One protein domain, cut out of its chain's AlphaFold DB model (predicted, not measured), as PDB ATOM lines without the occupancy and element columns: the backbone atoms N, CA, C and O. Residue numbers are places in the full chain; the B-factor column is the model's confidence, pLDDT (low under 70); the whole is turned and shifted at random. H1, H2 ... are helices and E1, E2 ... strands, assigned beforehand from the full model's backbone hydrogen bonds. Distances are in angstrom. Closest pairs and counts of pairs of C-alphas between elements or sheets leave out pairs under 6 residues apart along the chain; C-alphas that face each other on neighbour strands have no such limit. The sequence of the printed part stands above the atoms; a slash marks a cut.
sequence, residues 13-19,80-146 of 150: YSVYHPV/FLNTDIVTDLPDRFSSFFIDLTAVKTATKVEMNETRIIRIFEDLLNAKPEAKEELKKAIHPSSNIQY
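This is residues 13 to 19 and 80 to 146 of the 150 residues of an uncharacterized protein of Deltaproteobacteria bacterium (UniProt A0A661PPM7). A helical hairpin, H2 and H3, lies over one face of a small sheet of two parallel strands, E1 and E2, with H2 near E2. The short helix H1 sits toward one end of the long axis, and the long loop of residues 99 to 112 swings out at the other end; residues 80 to 81 pair briefly beside E1, and residues 140 to 146 run on past them. The printed part has 74 residues, with three named helices and two named strands in the order E1, H1, E2, H2, H3; the class is mixed, helices and strands, with 33 residues, under half, in named elements. It is compact, with a radius of gyration of the C-alphas of 11.7 A, and spans 34 by 25 by 17 A.

Start at C-alpha 13 at (97.064, 197.592, 84.576); from there strand E1, residues 13 to 17, runs 10.6 A. After the cut, look for helix H1 at residues 85 to 88. Strand E2, residues 95 to 98, covers 10.2 A. Find C-alpha 113 at (94.563, 203.329, 66.519), where helix H2, residues 113 to 124, begins; it is the longest helix, at 16.7 A. Helix H3, residues 130 to 137, runs 10.2 A and ends at C-alpha 137 at (88.461, 194.536, 66.495).

Begin with the sheet, where E1 and E2 are parallel neighbours at 12 degrees; C-alphas 14 and 97 face each other at 4.5 A. Look there for N 15 and O 97, and for N 97 and O 13, each pair 2.8 A apart and within hydrogen-bond range. Residues 16 to 17 of E1 also pair, antiparallel, with residues 80 to 81. The closest C-alphas of E1 and H1 are those of Val 15 and Ile 85, 7.5 A apart. E2 and H2 are near each other, with 8 pairs of C-alphas within 10 A. H2 and H3 form a helical hairpin: they touch, closest at the C-alphas of Leu 123 and Ala 130, 5.1 A apart. They run opposite ways at a shallow tilt of 30 degrees. H1 and H2 are close but not clearly touching, with the C-alphas of Val 86 and Leu 124 closest at 7.0 A. H3 is apart from E1, E2 and H1. In H2 and H3 every O i to N i+4 pair is within hydrogen-bond range; H1 is too short for such a pair, and its one O i to N i+3 pair is not within range.

The two C-alphas farthest apart are those of Asp 91 and Lys 104, at 33.7 A. Residues 20 to 79 are not printed, and C-alphas 19 and 80 are 6.1 A apart across this cut, which lies in the link from E1 to H1. Of the links that are printed whole, E2 to H2 is long with 14 residues, H1 to E2 is short and H2 to H3 is tight. Look within the long link for residues 108 to 109, which pair antiparallel with residues 138 to 139. The mean pLDDT of the printed part is 94.7, and no printed residue is under 70.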
ATOM      1  N   TYR A  13      97.226 198.906  85.180       94.44
ATOM      2  CA  TYR A  13      97.064 197.592  84.576       94.44
ATOM      3  C   TYR A  13      97.178 197.676  83.060       94.44
ATOM      4  O   TYR A  13      96.535 198.520  82.441       94.44
ATOM      5  N   SER A  14      97.962 196.785  82.454       95.62
ATOM      6  CA  SER A  14      98.040 196.682  80.996       95.62
ATOM      7  C   SER A  14      96.890 195.828  80.463       95.62
ATOM      8  O   SER A  14      96.894 194.607  80.605       95.62
ATOM      9  N   VAL A  15      95.884 196.482  79.881       97.00
ATOM     10  CA  VAL A  15      94.659 195.843  79.367       97.00
ATOM     11  C   VAL A  15      94.905 195.187  78.018       97.00
ATOM     12  O   VAL A  15      94.311 194.148  77.732       97.00
ATOM     13  N   TYR A  16      95.780 195.779  77.207       97.81
ATOM     14  CA  TYR A  16      96.120 195.299  75.877       97.81
ATOM     15  C   TYR A  16      97.604 195.512  75.601       97.81
ATOM     16  O   TYR A  16      98.101 196.614  75.816       97.81
ATOM     17  N   HIS A  17      98.298 194.468  75.157       97.62
ATOM     18  CA  HIS A  17      99.693 194.555  74.730       97.62
ATOM     19  C   HIS A  17     100.128 193.309  73.954       97.62
ATOM     20  O   HIS A  17      99.605 192.215  74.194       97.62
ATOM     21  N   PRO A  18     101.128 193.413  73.069       97.06
ATOM     22  CA  PRO A  18     101.827 192.239  72.581       97.06
ATOM     23  C   PRO A  18     102.576 191.536  73.715       97.06
ATOM     24  O   PRO A  18     103.257 192.169  74.521       97.06
ATOM     25  N   VAL A  19     102.481 190.210  73.786       96.19
ATOM     26  CA  VAL A  19     103.153 189.450  74.848       96.19
ATOM     27  C   VAL A  19     104.592 189.173  74.430       96.19
ATOM     28  O   VAL A  19     104.866 188.208  73.716       96.19
ATOM     29  N   PHE A  80      97.882 190.023  74.259       97.56
ATOM     30  CA  PHE A  80      97.089 190.054  75.467       97.56
ATOM     31  C   PHE A  80      95.910 191.012  75.307       97.56
ATOM     32  O   PHE A  80      96.117 192.145  74.883       97.56
ATOM     33  N   LEU A  81      94.700 190.596  75.682       97.75
ATOM     34  CA  LEU A  81      93.540 191.484  75.822       97.75
ATOM     35  C   LEU A  81      92.676 191.029  76.996       97.75
ATOM     36  O   LEU A  81      92.065 189.963  76.938       97.75
ATOM     37  N   ASN A  82      92.572 191.849  78.042       96.81
ATOM     38  CA  ASN A  82      91.742 191.543  79.204       96.81
ATOM     39  C   ASN A  82      90.773 192.673  79.551       96.81
ATOM     40  O   ASN A  82      90.997 193.427  80.490       96.81
ATOM     41  N   THR A  83      89.659 192.756  78.830       95.94
ATOM     42  CA  THR A  83      88.595 193.739  79.104       95.94
ATOM     43  C   THR A  83      87.874 193.508  80.436       95.94
ATOM     44  O   THR A  83      87.257 194.427  80.962       95.94
ATOM     45  N   ASP A  84      87.919 192.282  80.972       94.19
ATOM     46  CA  ASP A  84      87.187 191.887  82.187       94.19
ATOM     47  C   ASP A  84      87.747 192.574  83.442       94.19
ATOM     48  O   ASP A  84      87.011 192.856  84.387       94.19
ATOM     49  N   ILE A  85      89.033 192.948  83.419       93.50
ATOM     50  CA  ILE A  85      89.720 193.582  84.551       93.50
ATOM     51  C   ILE A  85      89.059 194.876  85.033       93.50
ATOM     52  O   ILE A  85      89.157 195.206  86.213       93.50
ATOM     53  N   VAL A  86      88.379 195.593  84.130       92.69
ATOM     54  CA  VAL A  86      87.689 196.855  84.432       92.69
ATOM     55  C   VAL A  86      86.582 196.630  85.468       92.69
ATOM     56  O   VAL A  86      86.310 197.511  86.277       92.69
ATOM     57  N   THR A  87      85.981 195.436  85.482       92.25
ATOM     58  CA  THR A  87      84.893 195.070  86.397       92.25
ATOM     59  C   THR A  87      85.292 194.043  87.453       92.25
ATOM     60  O   THR A  87      84.675 194.006  88.514       92.25
ATOM     61  N   ASP A  88      86.309 193.217  87.198       92.19
ATOM     62  CA  ASP A  88      86.710 192.141  88.113       92.19
ATOM     63  C   ASP A  88      87.310 192.664  89.428       92.19
ATOM     64  O   ASP A  88      87.162 192.038  90.480       92.19
ATOM     65  N   LEU A  89      87.996 193.812  89.378       88.69
ATOM     66  CA  LEU A  89      88.634 194.456  90.527       88.69
ATOM     67  C   LEU A  89      88.238 195.944  90.583       88.69
ATOM     68  O   LEU A  89      89.065 196.804  90.261       88.69
ATOM     69  N   PRO A  90      86.993 196.262  90.989       84.31
ATOM     70  CA  PRO A  90      86.495 197.634  90.995       84.31
ATOM     71  C   PRO A  90      87.351 198.525  91.900       84.31
ATOM     72  O   PRO A  90      87.834 198.084  92.950       84.31
ATOM     73  N   ASP A  91      87.573 199.762  91.453       84.69
ATOM     74  CA  ASP A  91      88.344 200.805  92.146       84.69
ATOM     75  C   ASP A  91      89.782 200.400  92.533       84.69
ATOM     76  O   ASP A  91      90.417 201.023  93.388       84.69
ATOM     77  N   ARG A  92      90.326 199.334  91.922       89.25
ATOM     78  CA  ARG A  92      91.674 198.837  92.234       89.25
ATOM     79  C   ARG A  92      92.769 199.595  91.499       89.25
ATOM     80  O   ARG A  92      93.839 199.801  92.072       89.25
ATOM     81  N   PHE A  93      92.529 199.932  90.237       92.19
ATOM     82  CA  PHE A  93      93.509 200.555  89.355       92.19
ATOM     83  C   PHE A  93      93.174 202.028  89.156       92.19
ATOM     84  O   PHE A  93      92.027 202.391  88.924       92.19
ATOM     85  N   SER A  94      94.198 202.870  89.238       92.94
ATOM     86  CA  SER A  94      94.120 204.302  88.969       92.94
ATOM     87  C   SER A  94      93.994 204.581  87.473       92.94
ATOM     88  O   SER A  94      93.349 205.550  87.080       92.94
ATOM     89  N   SER A  95      94.625 203.763  86.627       94.56
ATOM     90  CA  SER A  95      94.521 203.875  85.169       94.56
ATOM     91  C   SER A  95      94.857 202.557  84.474       94.56
ATOM     92  O   SER A  95      95.399 201.623  85.068       94.56
ATOM     93  N   PHE A  96      94.557 202.511  83.181       95.88
ATOM     94  CA  PHE A  96      94.800 201.367  82.318       95.88
ATOM     95  C   PHE A  96      95.759 201.747  81.193       95.88
ATOM     96  O   PHE A  96      95.684 202.848  80.653       95.88
ATOM     97  N   PHE A  97      96.651 200.827  80.842       95.81
ATOM     98  CA  PHE A  97      97.564 200.962  79.716       95.81
ATOM     99  C   PHE A  97      97.103 200.105  78.547       95.81
ATOM    100  O   PHE A  97      96.648 198.970  78.723       95.81
ATOM    101  N   ILE A  98      97.274 200.659  77.353       96.75
ATOM    102  CA  ILE A  98      97.179 199.943  76.091       96.75
ATOM    103  C   ILE A  98      98.489 200.166  75.342       96.75
ATOM    104  O   ILE A  98      98.971 201.293  75.241       96.75
ATOM    105  N   ASP A  99      99.081 199.086  74.861       96.19
ATOM    106  CA  ASP A  99     100.266 199.108  74.018       96.19
ATOM    107  C   ASP A  99      99.830 198.829  72.578       96.19
ATOM    108  O   ASP A  99      99.340 197.744  72.262       96.19
ATOM    109  N   LEU A 100      99.969 199.846  71.727       94.19
ATOM    110  CA  LEU A 100      99.592 199.812  70.313       94.19
ATOM    111  C   LEU A 100     100.795 199.546  69.397       94.19
ATOM    112  O   LEU A 100     100.708 199.783  68.195       94.19
ATOM    113  N   THR A 101     101.923 199.069  69.937       91.00
ATOM    114  CA  THR A 101     103.110 198.767  69.132       91.00
ATOM    115  C   THR A 101     102.749 197.797  68.008       91.00
ATOM    116  O   THR A 101     102.268 196.686  68.245       91.00
ATOM    117  N   ALA A 102     103.002 198.222  66.770       88.00
ATOM    118  CA  ALA A 102     102.711 197.455  65.568       88.00
ATOM    119  C   ALA A 102     103.720 196.309  65.393       88.00
ATOM    120  O   ALA A 102     104.686 196.417  64.639       88.00
ATOM    121  N   VAL A 103     103.487 195.203  66.099       90.50
ATOM    122  CA  VAL A 103     104.253 193.961  65.958       90.50
ATOM    123  C   VAL A 103     103.455 192.930  65.174       90.50
ATOM    124  O   VAL A 103     102.226 192.882  65.249       90.50
ATOM    125  N   LYS A 104     104.148 192.079  64.419       91.12
ATOM    126  CA  LYS A 104     103.497 190.978  63.712       91.12
ATOM    127  C   LYS A 104     103.305 189.801  64.661       91.12
ATOM    128  O   LYS A 104     104.280 189.191  65.081       91.12
ATOM    129  N   THR A 105     102.052 189.489  64.962       96.19
ATOM    130  CA  THR A 105     101.617 188.256  65.634       96.19
ATOM    131  C   THR A 105     100.435 187.660  64.867       96.19
ATOM    132  O   THR A 105     100.034 188.197  63.830       96.19
ATOM    133  N   ALA A 106      99.845 186.568  65.357       97.12
ATOM    134  CA  ALA A 106      98.612 186.040  64.780       97.12
ATOM    135  C   ALA A 106      97.394 186.921  65.118       97.12
ATOM    136  O   ALA A 106      96.344 186.791  64.485       97.12
ATOM    137  N   THR A 107      97.517 187.840  66.087       97.50
ATOM    138  CA  THR A 107      96.471 188.820  66.394       97.50
ATOM    139  C   THR A 107      96.348 189.852  65.281       97.50
ATOM    140  O   THR A 107      97.286 190.583  64.970       97.50
ATOM    141  N   LYS A 108      95.139 189.978  64.740       95.94
ATOM    142  CA  LYS A 108      94.747 191.033  63.812       95.94
ATOM    143  C   LYS A 108      94.093 192.174  64.577       95.94
ATOM    144  O   LYS A 108      93.267 191.954  65.462       95.94
ATOM    145  N   VAL A 109      94.458 193.394  64.197       94.88
ATOM    146  CA  VAL A 109      93.815 194.628  64.654       94.88
ATOM    147  C   VAL A 109      93.128 195.248  63.440       94.88
ATOM    148  O   VAL A 109      93.787 195.788  62.557       94.88
ATOM    149  N   GLU A 110      91.805 195.116  63.354       90.69
ATOM    150  CA  GLU A 110      91.012 195.462  62.157       90.69
ATOM    151  C   GLU A 110      90.567 196.935  62.108       90.69
ATOM    152  O   GLU A 110      89.763 197.334  61.265       90.69
ATOM    153  N   MET A 111      91.079 197.773  63.010       91.38
ATOM    154  CA  MET A 111      90.722 199.187  63.114       91.38
ATOM    155  C   MET A 111      91.963 200.055  63.296       91.38
ATOM    156  O   MET A 111      92.985 199.602  63.804       91.38
ATOM    157  N   ASN A 112      91.863 201.330  62.917       93.56
ATOM    158  CA  ASN A 112      92.929 202.288  63.201       93.56
ATOM    159  C   ASN A 112      93.042 202.587  64.707       93.56
ATOM    160  O   ASN A 112      92.071 202.463  65.458       93.56
ATOM    161  N   GLU A 113      94.223 203.039  65.121       94.19
ATOM    162  CA  GLU A 113      94.563 203.329  66.519       94.19
ATOM    163  C   GLU A 113      93.570 204.290  67.181       94.19
ATOM    164  O   GLU A 113      93.076 204.013  68.269       94.19
ATOM    165  N   THR A 114      93.186 205.376  66.500       96.06
ATOM    166  CA  THR A 114      92.215 206.353  67.019       96.06
ATOM    167  C   THR A 114      90.879 205.708  67.370       96.06
ATOM    168  O   THR A 114      90.262 206.052  68.379       96.06
ATOM    169  N   ARG A 115      90.398 204.779  66.539       96.38
ATOM    170  CA  ARG A 115      89.145 204.070  66.797       96.38
ATOM    171  C   ARG A 115      89.306 203.076  67.942       96.38
ATOM    172  O   ARG A 115      88.433 203.049  68.799       96.38
ATOM    173  N   ILE A 116      90.413 202.338  67.999       96.50
ATOM    174  CA  ILE A 116      90.720 201.430  69.115       96.50
ATOM    175  C   ILE A 116      90.749 202.185  70.449       96.50
ATOM    176  O   ILE A 116      90.088 201.762  71.396       96.50
ATOM    177  N   ILE A 117      91.434 203.333  70.511       97.31
ATOM    178  CA  ILE A 117      91.501 204.187  71.709       97.31
ATOM    179  C   ILE A 117      90.095 204.581  72.166       97.31
ATOM    180  O   ILE A 117      89.759 204.388  73.332       97.31
ATOM    181  N   ARG A 118      89.240 205.048  71.246       98.00
ATOM    182  CA  ARG A 118      87.855 205.430  71.571       98.00
ATOM    183  C   ARG A 118      87.041 204.275  72.146       98.00
ATOM    184  O   ARG A 118      86.270 204.486  73.073       98.00
ATOM    185  N   ILE A 119      87.204 203.059  71.627       97.62
ATOM    186  CA  ILE A 119      86.458 201.906  72.150       97.62
ATOM    187  C   ILE A 119      86.976 201.520  73.549       97.62
ATOM    188  O   ILE A 119      86.184 201.148  74.414       97.62
ATOM    189  N   PHE A 120      88.278 201.666  73.827       97.94
ATOM    190  CA  PHE A 120      88.804 201.528  75.191       97.94
ATOM    191  C   PHE A 120      88.266 202.607  76.140       97.94
ATOM    192  O   PHE A 120      87.883 202.284  77.261       97.94
ATOM    193  N   GLU A 121      88.177 203.866  75.712       97.69
ATOM    194  CA  GLU A 121      87.534 204.928  76.500       97.69
ATOM    195  C   GLU A 121      86.058 204.602  76.770       97.69
ATOM    196  O   GLU A 121      85.573 204.762  77.890       97.69
ATOM    197  N   ASP A 122      85.341 204.095  75.768       97.88
ATOM    198  CA  ASP A 122      83.948 203.671  75.893       97.88
ATOM    199  C   ASP A 122      83.790 202.496  76.870       97.88
ATOM    200  O   ASP A 122      82.855 202.494  77.674       97.88
ATOM    201  N   LEU A 123      84.738 201.551  76.874       96.94
ATOM    202  CA  LEU A 123      84.811 200.471  77.860       96.94
ATOM    203  C   LEU A 123      84.955 201.027  79.286       96.94
ATOM    204  O   LEU A 123      84.242 200.578  80.183       96.94
ATOM    205  N   LEU A 124      85.833 202.015  79.500       95.12
ATOM    206  CA  LEU A 124      86.029 202.641  80.816       95.12
ATOM    207  C   LEU A 124      84.811 203.452  81.275       95.12
ATOM    208  O   LEU A 124      84.521 203.504  82.466       95.12
ATOM    209  N   ASN A 125      84.063 204.034  80.336       95.75
ATOM    210  CA  ASN A 125      82.809 204.741  80.601       95.75
ATOM    211  C   ASN A 125      81.592 203.803  80.708       95.75
ATOM    212  O   ASN A 125      80.454 204.275  80.702       95.75
ATOM    213  N   ALA A 126      81.815 202.486  80.780       94.25
ATOM    214  CA  ALA A 126      80.780 201.459  80.867       94.25
ATOM    215  C   ALA A 126      79.720 201.550  79.752       94.25
ATOM    216  O   ALA A 126      78.553 201.200  79.962       94.25
ATOM    217  N   LYS A 127      80.104 202.012  78.552       96.38
ATOM    218  CA  LYS A 127      79.185 202.012  77.416       96.38
ATOM    219  C   LYS A 127      78.853 200.570  77.018       96.38
ATOM    220  O   LYS A 127      79.751 199.721  76.985       96.38
ATOM    221  N   PRO A 128      77.580 200.281  76.689       92.06
ATOM    222  CA  PRO A 128      77.200 198.983  76.153       92.06
ATOM    223  C   PRO A 128      78.049 198.624  74.928       92.06
ATOM    224  O   PRO A 128      78.489 199.502  74.195       92.06
ATOM    225  N   GLU A 129      78.262 197.328  74.706       94.62
ATOM    226  CA  GLU A 129      78.909 196.768  73.504       94.62
ATOM    227  C   GLU A 129      80.412 197.041  73.324       94.62
ATOM    228  O   GLU A 129      81.054 196.255  72.632       94.62
ATOM    229  N   ALA A 130      81.014 198.031  73.995       96.88
ATOM    230  CA  ALA A 130      82.437 198.376  73.837       96.88
ATOM    231  C   ALA A 130      83.379 197.170  74.021       96.88
ATOM    232  O   ALA A 130      84.329 196.963  73.266       96.88
ATOM    233  N   LYS A 131      83.066 196.307  74.994       96.00
ATOM    234  CA  LYS A 131      83.781 195.049  75.238       96.00
ATOM    235  C   LYS A 131      83.739 194.094  74.043       96.00
ATOM    236  O   LYS A 131      84.752 193.492  73.699       96.00
ATOM    237  N   GLU A 132      82.573 193.929  73.429       96.38
ATOM    238  CA  GLU A 132      82.398 193.030  72.287       96.38
ATOM    239  C   GLU A 132      82.944 193.654  70.998       96.38
ATOM    240  O   GLU A 132      83.496 192.936  70.166       96.38
ATOM    241  N   GLU A 133      82.876 194.981  70.848       97.06
ATOM    242  CA  GLU A 133      83.536 195.704  69.757       97.06
ATOM    243  C   GLU A 133      85.062 195.533  69.835       97.06
ATOM    244  O   GLU A 133      85.671 195.164  68.834       97.06
ATOM    245  N   LEU A 134      85.678 195.665  71.020       97.31
ATOM    246  CA  LEU A 134      87.116 195.414  71.209       97.31
ATOM    247  C   LEU A 134      87.517 193.985  70.851       97.31
ATOM    248  O   LEU A 134      88.504 193.785  70.148       97.31
ATOM    249  N   LYS A 135      86.756 192.985  71.305       96.44
ATOM    250  CA  LYS A 135      87.042 191.576  70.995       96.44
ATOM    251  C   LYS A 135      86.899 191.248  69.512       96.44
ATOM    252  O   LYS A 135      87.572 190.341  69.042       96.44
ATOM    253  N   LYS A 136      86.021 191.948  68.788       96.44
ATOM    254  CA  LYS A 136      85.899 191.823  67.328       96.44
ATOM    255  C   LYS A 136      87.014 192.564  66.604       96.44
ATOM    256  O   LYS A 136      87.496 192.077  65.595       96.44
ATOM    257  N   ALA A 137      87.421 193.725  67.109       96.31
ATOM    258  CA  ALA A 137      88.461 194.536  66.495       96.31
ATOM    259  C   ALA A 137      89.867 193.948  66.695       96.31
ATOM    260  O   ALA A 137      90.723 194.128  65.835       96.31
ATOM    261  N   ILE A 138      90.104 193.265  67.819       97.25
ATOM    262  CA  ILE A 138      91.396 192.700  68.222       97.25
ATOM    263  C   ILE A 138      91.234 191.190  68.418       97.25
ATOM    264  O   ILE A 138      90.865 190.716  69.500       97.25
ATOM    265  N   HIS A 139      91.520 190.420  67.368       97.25
ATOM    266  CA  HIS A 139      91.306 188.973  67.367       97.25
ATOM    267  C   HIS A 139      92.281 188.218  66.450       97.25
ATOM    268  O   HIS A 139      92.734 188.770  65.452       97.25
ATOM    269  N   PRO A 140      92.589 186.943  66.744       97.44
ATOM    270  CA  PRO A 140      92.440 186.294  68.049       97.44
ATOM    271  C   PRO A 140      93.274 186.996  69.135       97.44
ATOM    272  O   PRO A 140      94.253 187.676  68.844       97.44
ATOM    273  N   SER A 141      92.879 186.855  70.399       97.12
ATOM    274  CA  SER A 141      93.559 187.444  71.562       97.12
ATOM    275  C   SER A 141      93.535 186.474  72.746       97.12
ATOM    276  O   SER A 141      92.771 185.505  72.755       97.12
ATOM    277  N   SER A 142      94.386 186.695  73.750       95.31
ATOM    278  CA  SER A 142      94.473 185.831  74.931       95.31
ATOM    279  C   SER A 142      94.496 186.634  76.228       95.31
ATOM    280  O   SER A 142      95.125 187.677  76.318       95.31
ATOM    281  N   ASN A 143      93.865 186.120  77.280       95.31
ATOM    282  CA  ASN A 143      94.069 186.576  78.662       95.31
ATOM    283  C   ASN A 143      94.413 185.409  79.593       95.31
ATOM    284  O   ASN A 143      94.113 185.426  80.788       95.31
ATOM    285  N   ILE A 144      95.033 184.359  79.048       91.88
ATOM    286  CA  ILE A 144      95.283 183.120  79.789       91.88
ATOM    287  C   ILE A 144      96.180 183.326  81.014       91.88
ATOM    288  O   ILE A 144      95.983 182.656  82.023       91.88
ATOM    289  N   GLN A 145      97.121 184.272  80.944       86.19
ATOM    290  CA  GLN A 145      97.998 184.645  82.058       86.19
ATOM    291  C   GLN A 145      97.189 185.185  83.244       86.19
ATOM    292  O   GLN A 145      97.424 184.802  84.381       86.19
ATOM    293  N   TYR A 146      96.171 186.005  82.969       91.56
ATOM    294  CA  TYR A 146      95.262 186.503  83.996       91.56
ATOM    295  C   TYR A 146      94.407 185.374  84.591       91.56
ATOM    296  O   TYR A 146      94.310 185.243  85.807       91.56
TER     297      TYR A 146